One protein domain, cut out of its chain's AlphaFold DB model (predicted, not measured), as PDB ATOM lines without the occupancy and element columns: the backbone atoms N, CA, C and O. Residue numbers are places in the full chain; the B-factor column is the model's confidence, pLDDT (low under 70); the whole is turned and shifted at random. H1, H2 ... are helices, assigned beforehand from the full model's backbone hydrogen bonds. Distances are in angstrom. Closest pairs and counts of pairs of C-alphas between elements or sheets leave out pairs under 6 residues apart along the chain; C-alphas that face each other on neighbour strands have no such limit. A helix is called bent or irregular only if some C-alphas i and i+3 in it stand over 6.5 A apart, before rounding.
ATOM      1  N   GLU A 207      28.898  52.835 -35.127       60.22
ATOM      2  CA  GLU A 207      27.787  53.291 -34.274       60.22
ATOM      3  C   GLU A 207      27.032  52.153 -33.572       60.22
ATOM      4  O   GLU A 207      26.228  52.416 -32.675       60.22
ATOM      5  N   ARG A 208      27.268  50.892 -33.951       66.50
ATOM      6  CA  ARG A 208      26.479  49.745 -33.481       66.50
ATOM      7  C   ARG A 208      27.266  48.788 -32.598       66.50
ATOM      8  O   ARG A 208      28.478  48.630 -32.732       66.50
ATOM      9  N   ASP A 209      26.539  48.114 -31.710       81.00
ATOM     10  CA  ASP A 209      27.072  47.001 -30.927       81.00
ATOM     11  C   ASP A 209      27.377  45.820 -31.863       81.00
ATOM     12  O   ASP A 209      26.494  45.055 -32.266       81.00
ATOM     13  N   ARG A 210      28.659  45.685 -32.213       81.06
ATOM     14  CA  ARG A 210      29.158  44.676 -33.155       81.06
ATOM     15  C   ARG A 210      28.899  43.254 -32.688       81.06
ATOM     16  O   ARG A 210      28.728  42.368 -33.524       81.06
ATOM     17  N   ARG A 211      28.844  43.029 -31.374       82.00
ATOM     18  CA  ARG A 211      28.501  41.723 -30.811       82.00
ATOM     19  C   ARG A 211      27.061  41.371 -31.153       82.00
ATOM     20  O   ARG A 211      26.815  40.280 -31.656       82.00
ATOM     21  N   VAL A 212      26.126  42.288 -30.908       84.25
ATOM     22  CA  VAL A 212      24.696  42.079 -31.190       84.25
ATOM     23  C   VAL A 212      24.445  41.927 -32.689       84.25
ATOM     24  O   VAL A 212      23.662  41.070 -33.097       84.25
ATOM     25  N   ASP A 213      25.126  42.708 -33.524       86.31
ATOM     26  CA  ASP A 213      24.963  42.613 -34.975       86.31
ATOM     27  C   ASP A 213      25.567  41.322 -35.546       86.31
ATOM     28  O   ASP A 213      24.938  40.678 -36.388       86.31
ATOM     29  N   ALA A 214      26.727  40.877 -35.050       86.44
ATOM     30  CA  ALA A 214      27.309  39.587 -35.422       86.44
ATOM     31  C   ALA A 214      26.465  38.398 -34.932       86.44
ATOM     32  O   ALA A 214      26.344  37.391 -35.635       86.44
ATOM     33  N   GLU A 215      25.850  38.517 -33.753       85.56
ATOM     34  CA  GLU A 215      24.895  37.549 -33.202       85.56
ATOM     35  C   GLU A 215      23.666  37.431 -34.118       85.56
ATOM     36  O   GLU A 215      23.383  36.343 -34.612       85.56
ATOM     37  N   ARG A 216      23.019  38.553 -34.467       89.06
ATOM     38  CA  ARG A 216      21.867  38.582 -35.393       89.06
ATOM     39  C   ARG A 216      22.206  38.077 -36.793       89.06
ATOM     40  O   ARG A 216      21.417  37.355 -37.399       89.06
ATOM     41  N   TRP A 217      23.364  38.462 -37.322       93.12
ATOM     42  CA  TRP A 217      23.848  37.990 -38.619       93.12
ATOM     43  C   TRP A 217      24.028  36.468 -38.626       93.12
ATOM     44  O   TRP A 217      23.611  35.794 -39.570       93.12
ATOM     45  N   THR A 218      24.574  35.917 -37.541       90.00
ATOM     46  CA  THR A 218      24.750  34.471 -37.372       90.00
ATOM     47  C   THR A 218      23.409  33.758 -37.225       90.00
ATOM     48  O   THR A 218      23.169  32.777 -37.925       90.00
ATOM     49  N   GLU A 219      22.511  34.261 -36.374       88.62
ATOM     50  CA  GLU A 219      21.160  33.711 -36.188       88.62
ATOM     51  C   GLU A 219      20.372  33.698 -37.506       88.62
ATOM     52  O   GLU A 219      19.719  32.706 -37.830       88.62
ATOM     53  N   SER A 220      20.492  34.751 -38.322       89.94
ATOM     54  CA  SER A 220      19.862  34.811 -39.642       89.94
ATOM     55  C   SER A 220      20.359  33.693 -40.564       89.94
ATOM     56  O   SER A 220      19.548  32.985 -41.160       89.94
ATOM     57  N   HIS A 221      21.674  33.479 -40.647       90.25
ATOM     58  CA  HIS A 221      22.240  32.414 -41.474       90.25
ATOM     59  C   HIS A 221      21.911  31.011 -40.953       90.25
ATOM     60  O   HIS A 221      21.644  30.118 -41.756       90.25
ATOM     61  N   LEU A 222      21.887  30.809 -39.634       87.56
ATOM     62  CA  LEU A 222      21.494  29.532 -39.040       87.56
ATOM     63  C   LEU A 222      20.011  29.221 -39.286       87.56
ATOM     64  O   LEU A 222      19.677  28.095 -39.653       87.56
ATOM     65  N   THR A 223      19.144  30.233 -39.207       87.50
ATOM     66  CA  THR A 223      17.716  30.108 -39.546       87.50
ATOM     67  C   THR A 223      17.530  29.727 -41.016       87.50
ATOM     68  O   THR A 223      16.757  28.824 -41.335       87.50
ATOM     69  N   VAL A 224      18.266  30.377 -41.928       87.56
ATOM     70  CA  VAL A 224      18.229  30.036 -43.360       87.56
ATOM     71  C   VAL A 224      18.735  28.614 -43.590       87.56
ATOM     72  O   VAL A 224      18.102  27.868 -44.332       87.56
ATOM     73  N   ALA A 225      19.824  28.208 -42.931       86.62
ATOM     74  CA  ALA A 225      20.344  26.848 -43.027       86.62
ATOM     75  C   ALA A 225      19.334  25.805 -42.527       86.62
ATOM     76  O   ALA A 225      19.187  24.760 -43.151       86.62
ATOM     77  N   GLY A 226      18.595  26.098 -41.453       82.81
ATOM     78  CA  GLY A 226      17.535  25.226 -40.941       82.81
ATOM     79  C   GLY A 226      16.370  25.028 -41.918       82.81
ATOM     80  O   GLY A 226      15.735  23.976 -41.902       82.81
ATOM     81  N   ALA A 227      16.116  25.999 -42.801       84.94
ATOM     82  CA  ALA A 227      15.085  25.917 -43.836       84.94
ATOM     83  C   ALA A 227      15.544  25.198 -45.125       84.94
ATOM     84  O   ALA A 227      14.722  24.957 -46.012       84.94
ATOM     85  N   LEU A 228      16.835  24.867 -45.254       86.56
ATOM     86  CA  LEU A 228      17.393  24.161 -46.412       86.56
ATOM     87  C   LEU A 228      17.283  22.630 -46.267       86.56
ATOM     88  O   LEU A 228      17.257  22.117 -45.143       86.56
ATOM     89  N   PRO A 229      17.293  21.873 -47.384       85.38
ATOM     90  CA  PRO A 229      17.442  20.417 -47.357       85.38
ATOM     91  C   PRO A 229      18.700  19.993 -46.589       85.38
ATOM     92  O   PRO A 229      19.728  20.657 -46.696       85.38
ATOM     93  N   VAL A 230      18.644  18.870 -45.859       81.00
ATOM     94  CA  VAL A 230      19.723  18.398 -44.957       81.00
ATOM     95  C   VAL A 230      21.099  18.348 -45.635       81.00
ATOM     96  O   VAL A 230      22.101  18.716 -45.024       81.00
ATOM     97  N   GLU A 231      21.144  17.943 -46.903       82.75
ATOM     98  CA  GLU A 231      22.372  17.846 -47.706       82.75
ATOM     99  C   GLU A 231      23.014  19.216 -47.996       82.75
ATOM    100  O   GLU A 231      24.234  19.320 -48.118       82.75
ATOM    101  N   GLU A 232      22.213  20.284 -48.044       84.50
ATOM    102  CA  GLU A 232      22.640  21.648 -48.374       84.50
ATOM    103  C   GLU A 232      22.967  22.506 -47.141       84.50
ATOM    104  O   GLU A 232      23.666  23.514 -47.259       84.50
ATOM    105  N   GLN A 233      22.520  22.100 -45.946       85.19
ATOM    106  CA  GLN A 233      22.706  22.878 -44.709       85.19
ATOM    107  C   GLN A 233      24.189  23.093 -44.391       85.19
ATOM    108  O   GLN A 233      24.611  24.202 -44.065       85.19
ATOM    109  N   ARG A 234      25.006  22.041 -44.514       83.25
ATOM    110  CA  ARG A 234      26.444  22.120 -44.232       83.25
ATOM    111  C   ARG A 234      27.208  22.947 -45.278       83.25
ATOM    112  O   ARG A 234      27.899  23.870 -44.853       83.25
ATOM    113  N   PRO A 235      27.074  22.704 -46.597       83.19
ATOM    114  CA  PRO A 235      27.684  23.561 -47.618       83.19
ATOM    115  C   PRO A 235      27.315  25.043 -47.462       83.19
ATOM    116  O   PRO A 235      28.178  25.911 -47.591       83.19
ATOM    117  N   TYR A 236      26.057  25.342 -47.114       87.38
ATOM    118  CA  TYR A 236      25.609  26.708 -46.838       87.38
ATOM    119  C   TYR A 236      26.390  27.350 -45.684       87.38
ATOM    120  O   TYR A 236      26.920  28.457 -45.816       87.38
ATOM    121  N   LEU A 237      26.475  26.654 -44.547       87.00
ATOM    122  CA  LEU A 237      27.142  27.140 -43.339       87.00
ATOM    123  C   LEU A 237      28.664  27.245 -43.515       87.00
ATOM    124  O   LEU A 237      29.281  28.206 -43.048       87.00
ATOM    125  N   GLU A 238      29.266  26.318 -44.261       84.38
ATOM    126  CA  GLU A 238      30.678  26.365 -44.648       84.38
ATOM    127  C   GLU A 238      30.994  27.569 -45.545       84.38
ATOM    128  O   GLU A 238      32.041  28.206 -45.385       84.38
ATOM    129  N   ALA A 239      30.084  27.932 -46.451       80.00
ATOM    130  CA  ALA A 239      30.241  29.089 -47.326       80.00
ATOM    131  C   ALA A 239      30.028  30.438 -46.615       80.00
ATOM    132  O   ALA A 239      30.597  31.431 -47.064       80.00
ATOM    133  N   THR A 240      29.242  30.485 -45.534       86.25
ATOM    134  CA  THR A 240      28.776  31.731 -44.892       86.25
ATOM    135  C   THR A 240      29.430  32.005 -43.535       86.25
ATOM    136  O   THR A 240      30.267  32.897 -43.412       86.25
ATOM    137  N   VAL A 241      29.064  31.236 -42.506       85.06
ATOM    138  CA  VAL A 241      29.365  31.539 -41.092       85.06
ATOM    139  C   VAL A 241      30.660  30.878 -40.606       85.06
ATOM    140  O   VAL A 241      31.225  31.289 -39.585       85.06
ATOM    141  N   SER A 242      31.164  29.871 -41.329       81.12
ATOM    142  CA  SER A 242      32.368  29.138 -40.925       81.12
ATOM    143  C   SER A 242      33.548  30.057 -40.627       81.12
ATOM    144  O   SER A 242      33.717  31.128 -41.227       81.12
ATOM    145  N   ARG A 243      34.423  29.614 -39.722       75.12
ATOM    146  CA  ARG A 243      35.671  30.324 -39.443       75.12
ATOM    147  C   ARG A 243      36.468  30.570 -40.723       75.12
ATOM    148  O   ARG A 243      36.984  31.667 -40.910       75.12
ATOM    149  N   SER A 244      36.531  29.585 -41.622       70.12
ATOM    150  CA  SER A 244      37.250  29.706 -42.899       70.12
ATOM    151  C   SER A 244      36.673  30.799 -43.811       70.12
ATOM    152  O   SER A 244      37.435  31.550 -44.416       70.12
ATOM    153  N   ALA A 245      35.344  30.948 -43.852       71.25
ATOM    154  CA  ALA A 245      34.674  31.984 -44.634       71.25
ATOM    155  C   ALA A 245      34.940  33.391 -44.075       71.25
ATOM    156  O   ALA A 245      35.115  34.340 -44.842       71.25
ATOM    157  N   ARG A 246      35.039  33.525 -42.746       82.44
ATOM    158  CA  ARG A 246      35.304  34.807 -42.070       82.44
ATOM    159  C   ARG A 246      36.782  35.184 -42.010       82.44
ATOM    160  O   ARG A 246      37.099  36.371 -42.012       82.44
ATOM    161  N   MET A 247      37.692  34.208 -42.005       75.06
ATOM    162  CA  MET A 247      39.131  34.410 -41.780       75.06
ATOM    163  C   MET A 247      39.749  35.476 -42.693       75.06
ATOM    164  O   MET A 247      40.566  36.275 -42.239       75.06
ATOM    165  N   TYR A 248      39.340  35.515 -43.964       72.38
ATOM    166  CA  TYR A 248      39.800  36.529 -44.913       72.38
ATOM    167  C   TYR A 248      39.433  37.953 -44.466       72.38
ATOM    168  O   TYR A 248      40.282  38.845 -44.469       72.38
ATOM    169  N   VAL A 249      38.187  38.162 -44.032       75.38
ATOM    170  CA  VAL A 249      37.698  39.462 -43.551       75.38
ATOM    171  C   VAL A 249      38.396  39.845 -42.250       75.38
ATOM    172  O   VAL A 249      38.867  40.973 -42.124       75.38
ATOM    173  N   GLU A 250      38.531  38.902 -41.316       77.31
ATOM    174  CA  GLU A 250      39.189  39.131 -40.025       77.31
ATOM    175  C   GLU A 250      40.672  39.511 -40.199       77.31
ATOM    176  O   GLU A 250      41.120  40.518 -39.649       77.31
ATOM    177  N   ARG A 251      41.433  38.778 -41.028       74.38
ATOM    178  CA  ARG A 251      42.842  39.104 -41.332       74.38
ATOM    179  C   ARG A 251      42.972  40.465 -42.001       74.38
ATOM    180  O   ARG A 251      43.821  41.273 -41.627       74.38
ATOM    181  N   ARG A 252      42.114  40.739 -42.982       74.44
ATOM    182  CA  ARG A 252      42.105  42.019 -43.689       74.44
ATOM    183  C   ARG A 252      41.765  43.180 -42.752       74.44
ATOM    184  O   ARG A 252      42.368  44.242 -42.885       74.44
ATOM    185  N   TRP A 253      40.856  42.983 -41.798       75.69
ATOM    186  CA  TRP A 253      40.527  43.969 -40.768       75.69
ATOM    187  C   TRP A 253      41.733  44.289 -39.880       75.69
ATOM    188  O   TRP A 253      42.087  45.459 -39.739       75.69
ATOM    189  N   VAL A 254      42.428  43.262 -39.377       69.31
ATOM    190  CA  VAL A 254      43.653  43.421 -38.573       69.31
ATOM    191  C   VAL A 254      44.741  44.152 -39.365       69.31
ATOM    192  O   VAL A 254      45.317  45.121 -38.871       69.31
ATOM    193  N   HIS A 255      44.975  43.771 -40.623       70.06
ATOM    194  CA  HIS A 255      45.946  44.455 -41.481       70.06
ATOM    195  C   HIS A 255      45.578  45.918 -41.756       70.06
ATOM    196  O   HIS A 255      46.455  46.784 -41.768       70.06
ATOM    197  N   LEU A 256      44.298  46.228 -41.977       69.62
ATOM    198  CA  LEU A 256      43.843  47.606 -42.167       69.62
ATOM    199  C   LEU A 256      43.997  48.430 -40.887       69.62
ATOM    200  O   LEU A 256      44.428  49.581 -40.966       69.62
ATOM    201  N   ALA A 257      43.695  47.852 -39.724       67.88
ATOM    202  CA  ALA A 257      43.914  48.488 -38.430       67.88
ATOM    203  C   ALA A 257      45.403  48.779 -38.192       67.88
ATOM    204  O   ALA A 257      45.757  49.901 -37.836       67.88
ATOM    205  N   GLN A 258      46.282  47.818 -38.494       68.56
ATOM    206  CA  GLN A 258      47.732  47.980 -38.399       68.56
ATOM    207  C   GLN A 258      48.251  49.079 -39.342       68.56
ATOM    208  O   GLN A 258      49.025  49.935 -38.922       68.56
ATOM    209  N   ARG A 259      47.779  49.127 -40.597       69.56
ATOM    210  CA  ARG A 259      48.156  50.194 -41.544       69.56
ATOM    211  C   ARG A 259      47.648  51.570 -41.111       69.56
ATOM    212  O   ARG A 259      48.376  52.549 -41.246       69.56
ATOM    213  N   ARG A 260      46.422  51.670 -40.582       66.44
ATOM    214  CA  ARG A 260      45.876  52.936 -40.051       66.44
ATOM    215  C   ARG A 260      46.666  53.428 -38.842       66.44
ATOM    216  O   ARG A 260      46.947  54.624 -38.758       66.44
ATOM    217  N   ALA A 261      47.055  52.509 -37.958       63.41
ATOM    218  CA  ALA A 261      47.925  52.781 -36.821       63.41
ATOM    219  C   ALA A 261      49.300  53.295 -37.287       63.41
ATOM    220  O   ALA A 261      49.733  54.358 -36.852       63.41
ATOM    221  N   GLN A 262      49.935  52.624 -38.254       63.19
ATOM    222  CA  GLN A 262      51.231  53.031 -38.819       63.19
ATOM    223  C   GLN A 262      51.197  54.392 -39.531       63.19
ATOM    224  O   GLN A 262      52.184  55.120 -39.511       63.19
ATOM    225  N   ARG A 263      50.073  54.759 -40.159       61.81
ATOM    226  CA  ARG A 263      49.931  56.037 -40.881       61.81
ATOM    227  C   ARG A 263      49.452  57.204 -40.015       61.81
ATOM    228  O   ARG A 263      49.368  58.323 -40.519       61.81
ATOM    229  N   GLY A 264      49.086  56.967 -38.752       56.44
ATOM    230  CA  GLY A 264      48.526  58.002 -37.875       56.44
ATOM    231  C   GLY A 264      47.223  58.624 -38.406       56.44
ATOM    232  O   GLY A 264      46.916  59.778 -38.104       56.44
ATOM    233  N   GLU A 265      46.447  57.883 -39.210       54.06
ATOM    234  CA  GLU A 265      45.308  58.402 -39.996       54.06
ATOM    235  C   GLU A 265      44.121  58.927 -39.152       54.06
ATOM    236  O   GLU A 265      43.192  59.505 -39.708       54.06
ATOM    237  N   GLY A 266      44.153  58.818 -37.819       50.75
ATOM    238  CA  GLY A 266      43.162  59.431 -36.920       50.75
ATOM    239  C   GLY A 266      43.568  60.780 -36.302       50.75
ATOM    240  O   GLY A 266      42.713  61.487 -35.775       50.75
ATOM    241  N   HIS A 267      44.845  61.179 -36.382       44.19
ATOM    242  CA  HIS A 267      45.327  62.440 -35.790       44.19
ATOM    243  C   HIS A 267      45.152  63.652 -36.724       44.19
ATOM    244  O   HIS A 267      45.061  64.790 -36.268       44.19
ATOM    245  N   GLU A 288      51.142  55.913 -28.954       61.75
ATOM    246  CA  GLU A 288      50.110  55.531 -27.988       61.75
ATOM    247  C   GLU A 288      48.707  55.579 -28.611       61.75
ATOM    248  O   GLU A 288      47.935  54.632 -28.481       61.75
ATOM    249  N   TYR A 289      48.412  56.611 -29.404       59.28
ATOM    250  CA  TYR A 289      47.162  56.714 -30.160       59.28
ATOM    251  C   TYR A 289      47.023  55.633 -31.250       59.28
ATOM    252  O   TYR A 289      45.944  55.073 -31.447       59.28
ATOM    253  N   ALA A 290      48.110  55.306 -31.955       57.12
ATOM    254  CA  ALA A 290      48.146  54.218 -32.931       57.12
ATOM    255  C   ALA A 290      47.908  52.845 -32.275       57.12
ATOM    256  O   ALA A 290      47.152  52.028 -32.807       57.12
ATOM    257  N   LEU A 291      48.508  52.611 -31.101       63.06
ATOM    258  CA  LEU A 291      48.285  51.412 -30.293       63.06
ATOM    259  C   LEU A 291      46.847  51.340 -29.774       63.06
ATOM    260  O   LEU A 291      46.250  50.269 -29.820       63.06
ATOM    261  N   ASP A 292      46.262  52.456 -29.341       68.19
ATOM    262  CA  ASP A 292      44.863  52.525 -28.906       68.19
ATOM    263  C   ASP A 292      43.885  52.234 -30.061       68.19
ATOM    264  O   ASP A 292      42.962  51.437 -29.905       68.19
ATOM    265  N   LEU A 293      44.124  52.777 -31.261       64.50
ATOM    266  CA  LEU A 293      43.341  52.445 -32.461       64.50
ATOM    267  C   LEU A 293      43.428  50.959 -32.830       64.50
ATOM    268  O   LEU A 293      42.418  50.347 -33.181       64.50
ATOM    269  N   PHE A 294      44.624  50.379 -32.753       67.69
ATOM    270  CA  PHE A 294      44.829  48.958 -33.011       67.69
ATOM    271  C   PHE A 294      44.148  48.085 -31.946       67.69
ATOM    272  O   PHE A 294      43.437  47.144 -32.294       67.69
ATOM    273  N   ARG A 295      44.281  48.442 -30.662       68.88
ATOM    274  CA  ARG A 295      43.599  47.773 -29.541       68.88
ATOM    275  C   ARG A 295      42.086  47.807 -29.711       68.88
ATOM    276  O   ARG A 295      41.454  46.765 -29.589       68.88
ATOM    277  N   ARG A 296      41.509  48.961 -30.059       71.69
ATOM    278  CA  ARG A 296      40.071  49.072 -30.354       71.69
ATOM    279  C   ARG A 296      39.670  48.143 -31.488       71.69
ATOM    280  O   ARG A 296      38.770  47.345 -31.299       71.69
ATOM    281  N   ALA A 297      40.394  48.137 -32.605       69.44
ATOM    282  CA  ALA A 297      40.080  47.243 -33.719       69.44
ATOM    283  C   ALA A 297      40.145  45.742 -33.355       69.44
ATOM    284  O   ALA A 297      39.398  44.950 -33.933       69.44
ATOM    285  N   LEU A 298      41.014  45.348 -32.414       72.12
ATOM    286  CA  LEU A 298      41.064  43.986 -31.870       72.12
ATOM    287  C   LEU A 298      39.878  43.684 -30.948       72.12
ATOM    288  O   LEU A 298      39.281  42.617 -31.075       72.12
ATOM    289  N   VAL A 299      39.507  44.621 -30.070       73.75
ATOM    290  CA  VAL A 299      38.308  44.512 -29.218       73.75
ATOM    291  C   VAL A 299      37.056  44.379 -30.087       73.75
ATOM    292  O   VAL A 299      36.257  43.473 -29.887       73.75
ATOM    293  N   ASP A 300      36.949  45.203 -31.125       78.00
ATOM    294  CA  ASP A 300      35.857  45.200 -32.098       78.00
ATOM    295  C   ASP A 300      35.695  43.833 -32.786       78.00
ATOM    296  O   ASP A 300      34.585  43.330 -32.976       78.00
ATOM    297  N   LEU A 301      36.823  43.218 -33.152       77.19
ATOM    298  CA  LEU A 301      36.868  41.885 -33.744       77.19
ATOM    299  C   LEU A 301      36.498  40.799 -32.724       77.19
ATOM    300  O   LEU A 301      35.793  39.845 -33.062       77.19
ATOM    301  N   GLN A 302      36.962  40.929 -31.482       76.50
ATOM    302  CA  GLN A 302      36.639  40.007 -30.397       76.50
ATOM    303  C   GLN A 302      35.143  40.042 -30.059       76.50
ATOM    304  O   GLN A 302      34.531  38.983 -29.928       76.50
ATOM    305  N   ASP A 303      34.536  41.225 -30.009       75.75
ATOM    306  CA  ASP A 303      33.101  41.403 -29.789       75.75
ATOM    307  C   ASP A 303      32.275  40.745 -30.899       75.75
ATOM    308  O   ASP A 303      31.343  39.986 -30.615       75.75
ATOM    309  N   ALA A 304      32.666  40.932 -32.165       80.50
ATOM    310  CA  ALA A 304      32.029  40.248 -33.287       80.50
ATOM    311  C   ALA A 304      32.155  38.715 -33.172       80.50
ATOM    312  O   ALA A 304      31.166  37.994 -33.322       80.50
ATOM    313  N   ARG A 305      33.345  38.192 -32.835       80.25
ATOM    314  CA  ARG A 305      33.565  36.747 -32.617       80.25
ATOM    315  C   ARG A 305      32.713  36.198 -31.467       80.25
ATOM    316  O   ARG A 305      32.172  35.094 -31.580       80.25
ATOM    317  N   LEU A 306      32.564  36.950 -30.376       74.62
ATOM    318  CA  LEU A 306      31.708  36.584 -29.244       74.62
ATOM    319  C   LEU A 306      30.230  36.531 -29.647       74.62
ATOM    320  O   LEU A 306      29.527  35.605 -29.237       74.62
ATOM    321  N   GLY A 307      29.773  37.475 -30.473       73.81
ATOM    322  CA  GLY A 307      28.426  37.473 -31.048       73.81
ATOM    323  C   GLY A 307      28.142  36.204 -31.851       73.81
ATOM    324  O   GLY A 307      27.167  35.502 -31.579       73.81
ATOM    325  N   VAL A 308      29.056  35.843 -32.761       81.25
ATOM    326  CA  VAL A 308      28.964  34.599 -33.552       81.25
ATOM    327  C   VAL A 308      28.916  33.365 -32.647       81.25
ATOM    328  O   VAL A 308      28.049  32.505 -32.800       81.25
ATOM    329  N   SER A 309      29.818  33.293 -31.662       77.31
ATOM    330  CA  SER A 309      29.916  32.156 -30.731       77.31
ATOM    331  C   SER A 309      28.624  31.956 -29.945       77.31
ATOM    332  O   SER A 309      28.157  30.832 -29.768       77.31
ATOM    333  N   ARG A 310      28.031  33.054 -29.468       76.31
ATOM    334  CA  ARG A 310      26.814  33.020 -28.660       76.31
ATOM    335  C   ARG A 310      25.611  32.548 -29.467       76.31
ATOM    336  O   ARG A 310      24.850  31.729 -28.960       76.31
ATOM    337  N   ALA A 311      25.467  33.022 -30.703       78.00
ATOM    338  CA  ALA A 311      24.417  32.570 -31.610       78.00
ATOM    339  C   ALA A 311      24.532  31.062 -31.905       78.00
ATOM    340  O   ALA A 311      23.551  30.332 -31.781       78.00
ATOM    341  N   MET A 312      25.745  30.569 -32.189       81.19
ATOM    342  CA  MET A 312      25.992  29.135 -32.401       81.19
ATOM    343  C   MET A 312      25.643  28.287 -31.169       81.19
ATOM    344  O   MET A 312      24.989  27.254 -31.294       81.19
ATOM    345  N   LEU A 313      26.047  28.728 -29.971       76.06
ATOM    346  CA  LEU A 313      25.764  28.021 -28.717       76.06
ATOM    347  C   LEU A 313      24.269  27.996 -28.374       76.06
ATOM    348  O   LEU A 313      23.797  26.994 -27.842       76.06
ATOM    349  N   ARG A 314      23.512  29.054 -28.695       78.75
ATOM    350  CA  ARG A 314      22.049  29.044 -28.528       78.75
ATOM    351  C   ARG A 314      21.385  28.011 -29.427       78.75
ATOM    352  O   ARG A 314      20.609  27.205 -28.932       78.75
ATOM    353  N   HIS A 315      21.752  27.973 -30.704       76.75
ATOM    354  CA  HIS A 315      21.206  26.991 -31.647       76.75
ATOM    355  C   HIS A 315      21.613  25.541 -31.334       76.75
ATOM    356  O   HIS A 315      20.876  24.610 -31.656       76.75
ATOM    357  N   LEU A 316      22.757  25.326 -30.674       74.00
ATOM    358  CA  LEU A 316      23.135  24.011 -30.137       74.00
ATOM    359  C   LEU A 316      22.212  23.533 -29.005       74.00
ATOM    360  O   LEU A 316      22.107  22.327 -28.789       74.00
ATOM    361  N   ALA A 317      21.570  24.455 -28.284       69.12
ATOM    362  CA  ALA A 317      20.615  24.149 -27.221       69.12
ATOM    363  C   ALA A 317      19.172  23.974 -27.736       69.12
ATOM    364  O   ALA A 317      18.298  23.565 -26.971       69.12
ATOM    365  N   GLU A 318      18.907  24.265 -29.015       75.38
ATOM    366  CA  GLU A 318      17.580  24.130 -29.616       75.38
ATOM    367  C   GLU A 318      17.311  22.683 -30.081       75.38
ATOM    368  O   GLU A 318      18.125  22.091 -30.793       75.38
ATOM    369  N   PRO A 319      16.149  22.094 -29.736       57.56
ATOM    370  CA  PRO A 319      15.836  20.695 -30.043       57.56
ATOM    371  C   PRO A 319      15.519  20.423 -31.525       57.56
ATOM    372  O   PRO A 319      15.404  19.264 -31.915       57.56
ATOM    373  N   ALA A 320      15.362  21.462 -32.355       60.12
ATOM    374  CA  ALA A 320      14.964  21.349 -33.762       60.12
ATOM    375  C   ALA A 320      16.147  21.235 -34.747       60.12
ATOM    376  O   ALA A 320      15.943  21.142 -35.958       60.12
ATOM    377  N   THR A 321      17.387  21.244 -34.253       65.69
ATOM    378  CA  THR A 321      18.585  21.315 -35.096       65.69
ATOM    379  C   THR A 321      18.998  19.930 -35.606       65.69
ATOM    380  O   THR A 321      19.156  18.985 -34.832       65.69
ATOM    381  N   SER A 322      19.219  19.802 -36.919       74.19
ATOM    382  CA  SER A 322      19.699  18.560 -37.547       74.19
ATOM    383  C   SER A 322      20.981  18.040 -36.866       74.19
ATOM    384  O   SER A 322      21.900  18.833 -36.638       74.19
ATOM    385  N   PRO A 323      21.122  16.721 -36.598       75.62
ATOM    386  CA  PRO A 323      22.320  16.144 -35.973       75.62
ATOM    387  C   PRO A 323      23.622  16.499 -36.703       75.62
ATOM    388  O   PRO A 323      24.673  16.674 -36.084       75.62
ATOM    389  N   LEU A 324      23.544  16.651 -38.027       69.94
ATOM    390  CA  LEU A 324      24.676  17.023 -38.869       69.94
ATOM    391  C   LEU A 324      25.102  18.479 -38.621       69.94
ATOM    392  O   LEU A 324      26.293  18.745 -38.451       69.94
ATOM    393  N   VAL A 325      24.144  19.399 -38.483       71.44
ATOM    394  CA  VAL A 325      24.395  20.803 -38.116       71.44
ATOM    395  C   VAL A 325      24.919  20.910 -36.685       71.44
ATOM    396  O   VAL A 325      25.865  21.651 -36.446       71.44
ATOM    397  N   VAL A 326      24.395  20.114 -35.745       75.94
ATOM    398  CA  VAL A 326      24.903  20.053 -34.362       75.94
ATOM    399  C   VAL A 326      26.367  19.605 -34.328       75.94
ATOM    400  O   VAL A 326      27.183  20.215 -33.635       75.94
ATOM    401  N   SER A 327      26.729  18.568 -35.089       74.88
ATOM    402  CA  SER A 327      28.119  18.094 -35.165       74.88
ATOM    403  C   SER A 327      29.064  19.153 -35.749       74.88
ATOM    404  O   SER A 327      30.156  19.372 -35.219       74.88
ATOM    405  N   TRP A 328      28.611  19.868 -36.782       81.00
ATOM    406  CA  TRP A 328      29.358  20.955 -37.406       81.00
ATOM    407  C   TRP A 328      29.523  22.146 -36.456       81.00
ATOM    408  O   TRP A 328      30.644  22.606 -36.249       81.00
ATOM    409  N   LEU A 329      28.442  22.586 -35.804       74.06
ATOM    410  CA  LEU A 329      28.456  23.675 -34.823       74.06
ATOM    411  C   LEU A 329      29.411  23.371 -33.665       74.06
ATOM    412  O   LEU A 329      30.191  24.236 -33.279       74.06
ATOM    413  N   ARG A 330      29.417  22.134 -33.146       72.50
ATOM    414  CA  ARG A 330      30.375  21.707 -32.110       72.50
ATOM    415  C   ARG A 330      31.821  21.831 -32.586       72.50
ATOM    416  O   ARG A 330      32.650  22.373 -31.857       72.50
ATOM    417  N   SER A 331      32.116  21.364 -33.799       72.62
ATOM    418  CA  SER A 331      33.451  21.468 -34.398       72.62
ATOM    419  C   SER A 331      33.882  22.927 -34.590       72.62
ATOM    420  O   SER A 331      35.005  23.291 -34.245       72.62
ATOM    421  N   GLU A 332      32.995  23.784 -35.098       75.81
ATOM    422  CA  GLU A 332      33.291  25.205 -35.305       75.81
ATOM    423  C   GLU A 332      33.486  25.953 -33.983       75.81
ATOM    424  O   GLU A 332      34.489  26.657 -33.838       75.81
ATOM    425  N   CYS A 333      32.615  25.746 -32.987       69.06
ATOM    426  CA  CYS A 333      32.770  26.323 -31.649       69.06
ATOM    427  C   CYS A 333      34.095  25.898 -30.996       69.06
ATOM    428  O   CYS A 333      34.791  26.743 -30.431       69.06
ATOM    429  N   LEU A 334      34.481  24.623 -31.119       64.44
ATOM    430  CA  LEU A 334      35.767  24.124 -30.625       64.44
ATOM    431  C   LEU A 334      36.940  24.800 -31.352       64.44
ATOM    432  O   LEU A 334      37.884  25.268 -30.716       64.44
ATOM    433  N   SER A 335      36.865  24.915 -32.681       64.44
ATOM    434  CA  SER A 335      37.905  25.564 -33.489       64.44
ATOM    435  C   SER A 335      38.097  27.042 -33.126       64.44
ATOM    436  O   SER A 335      39.218  27.555 -33.178       64.44
ATOM    437  N   MET A 336      37.011  27.723 -32.749       62.44
ATOM    438  CA  MET A 336      37.016  29.115 -32.315       62.44
ATOM    439  C   MET A 336      37.557  29.270 -30.896       62.44
ATOM    440  O   MET A 336      38.325  30.195 -30.655       62.44
ATOM    441  N   ALA A 337      37.219  28.356 -29.982       55.69
ATOM    442  CA  ALA A 337      37.763  28.346 -28.625       55.69
ATOM    443  C   ALA A 337      39.286  28.131 -28.624       55.69
ATOM    444  O   ALA A 337      40.010  28.873 -27.965       55.69
ATOM    445  N   VAL A 338      39.782  27.187 -29.433       58.03
ATOM    446  CA  VAL A 338      41.225  26.938 -29.605       58.03
ATOM    447  C   VAL A 338      41.935  28.156 -30.204       58.03
ATOM    448  O   VAL A 338      43.036  28.501 -29.785       58.03
ATOM    449  N   ALA A 339      41.310  28.832 -31.172       55.78
ATOM    450  CA  ALA A 339      41.868  30.047 -31.759       55.78
ATOM    451  C   ALA A 339      41.911  31.212 -30.761       55.78
ATOM    452  O   ALA A 339      42.905  31.926 -30.709       55.78
ATOM    453  N   ALA A 340      40.858  31.385 -29.958       54.75
ATOM    454  CA  ALA A 340      40.794  32.426 -28.938       54.75
ATOM    455  C   ALA A 340      41.840  32.217 -27.831       54.75
ATOM    456  O   ALA A 340      42.457  33.183 -27.397       54.75
ATOM    457  N   ASP A 341      42.081  30.970 -27.415       49.12
ATOM    458  CA  ASP A 341      43.147  30.627 -26.465       49.12
ATOM    459  C   ASP A 341      44.545  30.877 -27.062       49.12
ATOM    460  O   ASP A 341      45.406  31.469 -26.414       49.12
ATOM    461  N   ALA A 342      44.765  30.522 -28.333       49.78
ATOM    462  CA  ALA A 342      46.018  30.824 -29.029       49.78
ATOM    463  C   ALA A 342      46.268  32.340 -29.163       49.78
ATOM    464  O   ALA A 342      47.386  32.800 -28.933       49.78
ATOM    465  N   ASP A 343      45.233  33.120 -29.492       48.12
ATOM    466  CA  ASP A 343      45.308  34.582 -29.580       48.12
ATOM    467  C   ASP A 343      45.551  35.212 -28.190       48.12
ATOM    468  O   ASP A 343      46.378  36.114 -28.061       48.12
ATOM    469  N   ALA A 344      44.908  34.702 -27.132       47.03
ATOM    470  CA  ALA A 344      45.110  35.161 -25.755       47.03
ATOM    471  C   ALA A 344      46.536  34.895 -25.248       47.03
ATOM    472  O   ALA A 344      47.139  35.763 -24.620       47.03
ATOM    473  N   ARG A 345      47.114  33.731 -25.571       47.34
ATOM    474  CA  ARG A 345      48.507  33.397 -25.227       47.34
ATOM    475  C   ARG A 345      49.522  34.267 -25.970       47.34
ATOM    476  O   ARG A 345      50.537  34.624 -25.384       47.34
ATOM    477  N   ARG A 346      49.235  34.642 -27.222       43.66
ATOM    478  CA  ARG A 346      50.063  35.571 -28.020       43.66
ATOM    479  C   ARG A 346      49.998  37.014 -27.521       43.66
ATOM    480  O   ARG A 346      50.956  37.753 -27.679       43.66
ATOM    481  N   LEU A 347      48.871  37.423 -26.939       42.19
ATOM    482  CA  LEU A 347      48.704  38.758 -26.351       42.19
ATOM    483  C   LEU A 347      49.250  38.842 -24.916       42.19
ATOM    484  O   LEU A 347      49.677  39.911 -24.491       42.19
TER     485      LEU A 347
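This is residues 207 to 267 and 288 to 347 of the 711 residues of an uncharacterized protein of Microbacterium ginsengiterrae (UniProt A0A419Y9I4). The domain is a long bundle of helices in which H4, the longest at 41.5 A, runs along most of the length, while H2 and H3 follow each other nearly in line along another side. At one end H1, H2, H5 and H4 stand round in a four-helix, up-and-down bundle, each running against the one before it in the chain; toward the other end H3 and H4 go on side by side, and H5 splays away from H4, its residues 341 to 347 sticking out. The printed part has 121 residues with five named helices, H1 to H5 in order, and no named strand; its class is all helix. It is only just compact, close to loose, with a radius of gyration of the C-alphas of 16.3 A, and elongated, spanning 51 by 29 by 21 A.

H1, residues 210 to 226, begins with C-alpha 210 at (29.158, 44.676, -33.155) and is 24.0 A long from first to last C-alpha. H2, residues 230 to 240, measures 16.1 A and is irregular, but only just: C-alphas 231 and 234 are 6.8 A apart. H3, residues 243 to 263, measures 29.4 A and is also only just irregular, with C-alphas 245 and 248 at 6.9 A. H4, residues 288 to 316, is the longest helix, 41.5 A, and begins with C-alpha 288 at (50.110, 55.531, -27.988). H5, residues 323 to 347, measures 36.1 A and ends with C-alpha 347 at (48.704, 38.758, -26.351).

H1 and H4 touch at a shallow tilt of 31 degrees, the same way; their closest C-alphas, of Glu 215 and Gly 307, are 4.1 A apart. H1 touches H2 with residues 221 to 226 alone, in a helical hairpin at 26 degrees, closest at the C-alphas of Ala 225 and Gln 233, 4.9 A. H2 and H3 touch only at the corner, at the C-alphas of Ala 239 and Ala 245, 5.9 A. H5 touches H2 with residues 324 to 328 alone, closest at the C-alphas of Arg 234 and Val 325, 6.6 A. H4 and H5 form a second helical hairpin at 22 degrees, closest at the C-alphas of Leu 316 and Val 326, 6.1 A. H4 touches H3 with residues 289 to 301 alone, opposite ways at 14 degrees, closest at the C-alphas of Ala 261 and Ala 290, 4.2 A. H1 and H5 are apart, as are H2 and H4. Every O i to N i+4 pair is within hydrogen-bond range in H1, H4 and H5, against 5 of 7 in H2 and 15 of 17 in H3.

The two C-alphas farthest apart, of Val 230 and His 267, are 51.8 A apart. Residues 268 to 287 are not printed, and C-alphas 267 and 288 stand 11.5 A apart across this cut. Of the links that are printed whole, H1 to H2 and H2 to H3 are tight and H4 to H5 is short. Mean pLDDT of the printed part is 72.8; 44 residues are under 70, among them 256 to 267, 288 to 295 and 333 to 347.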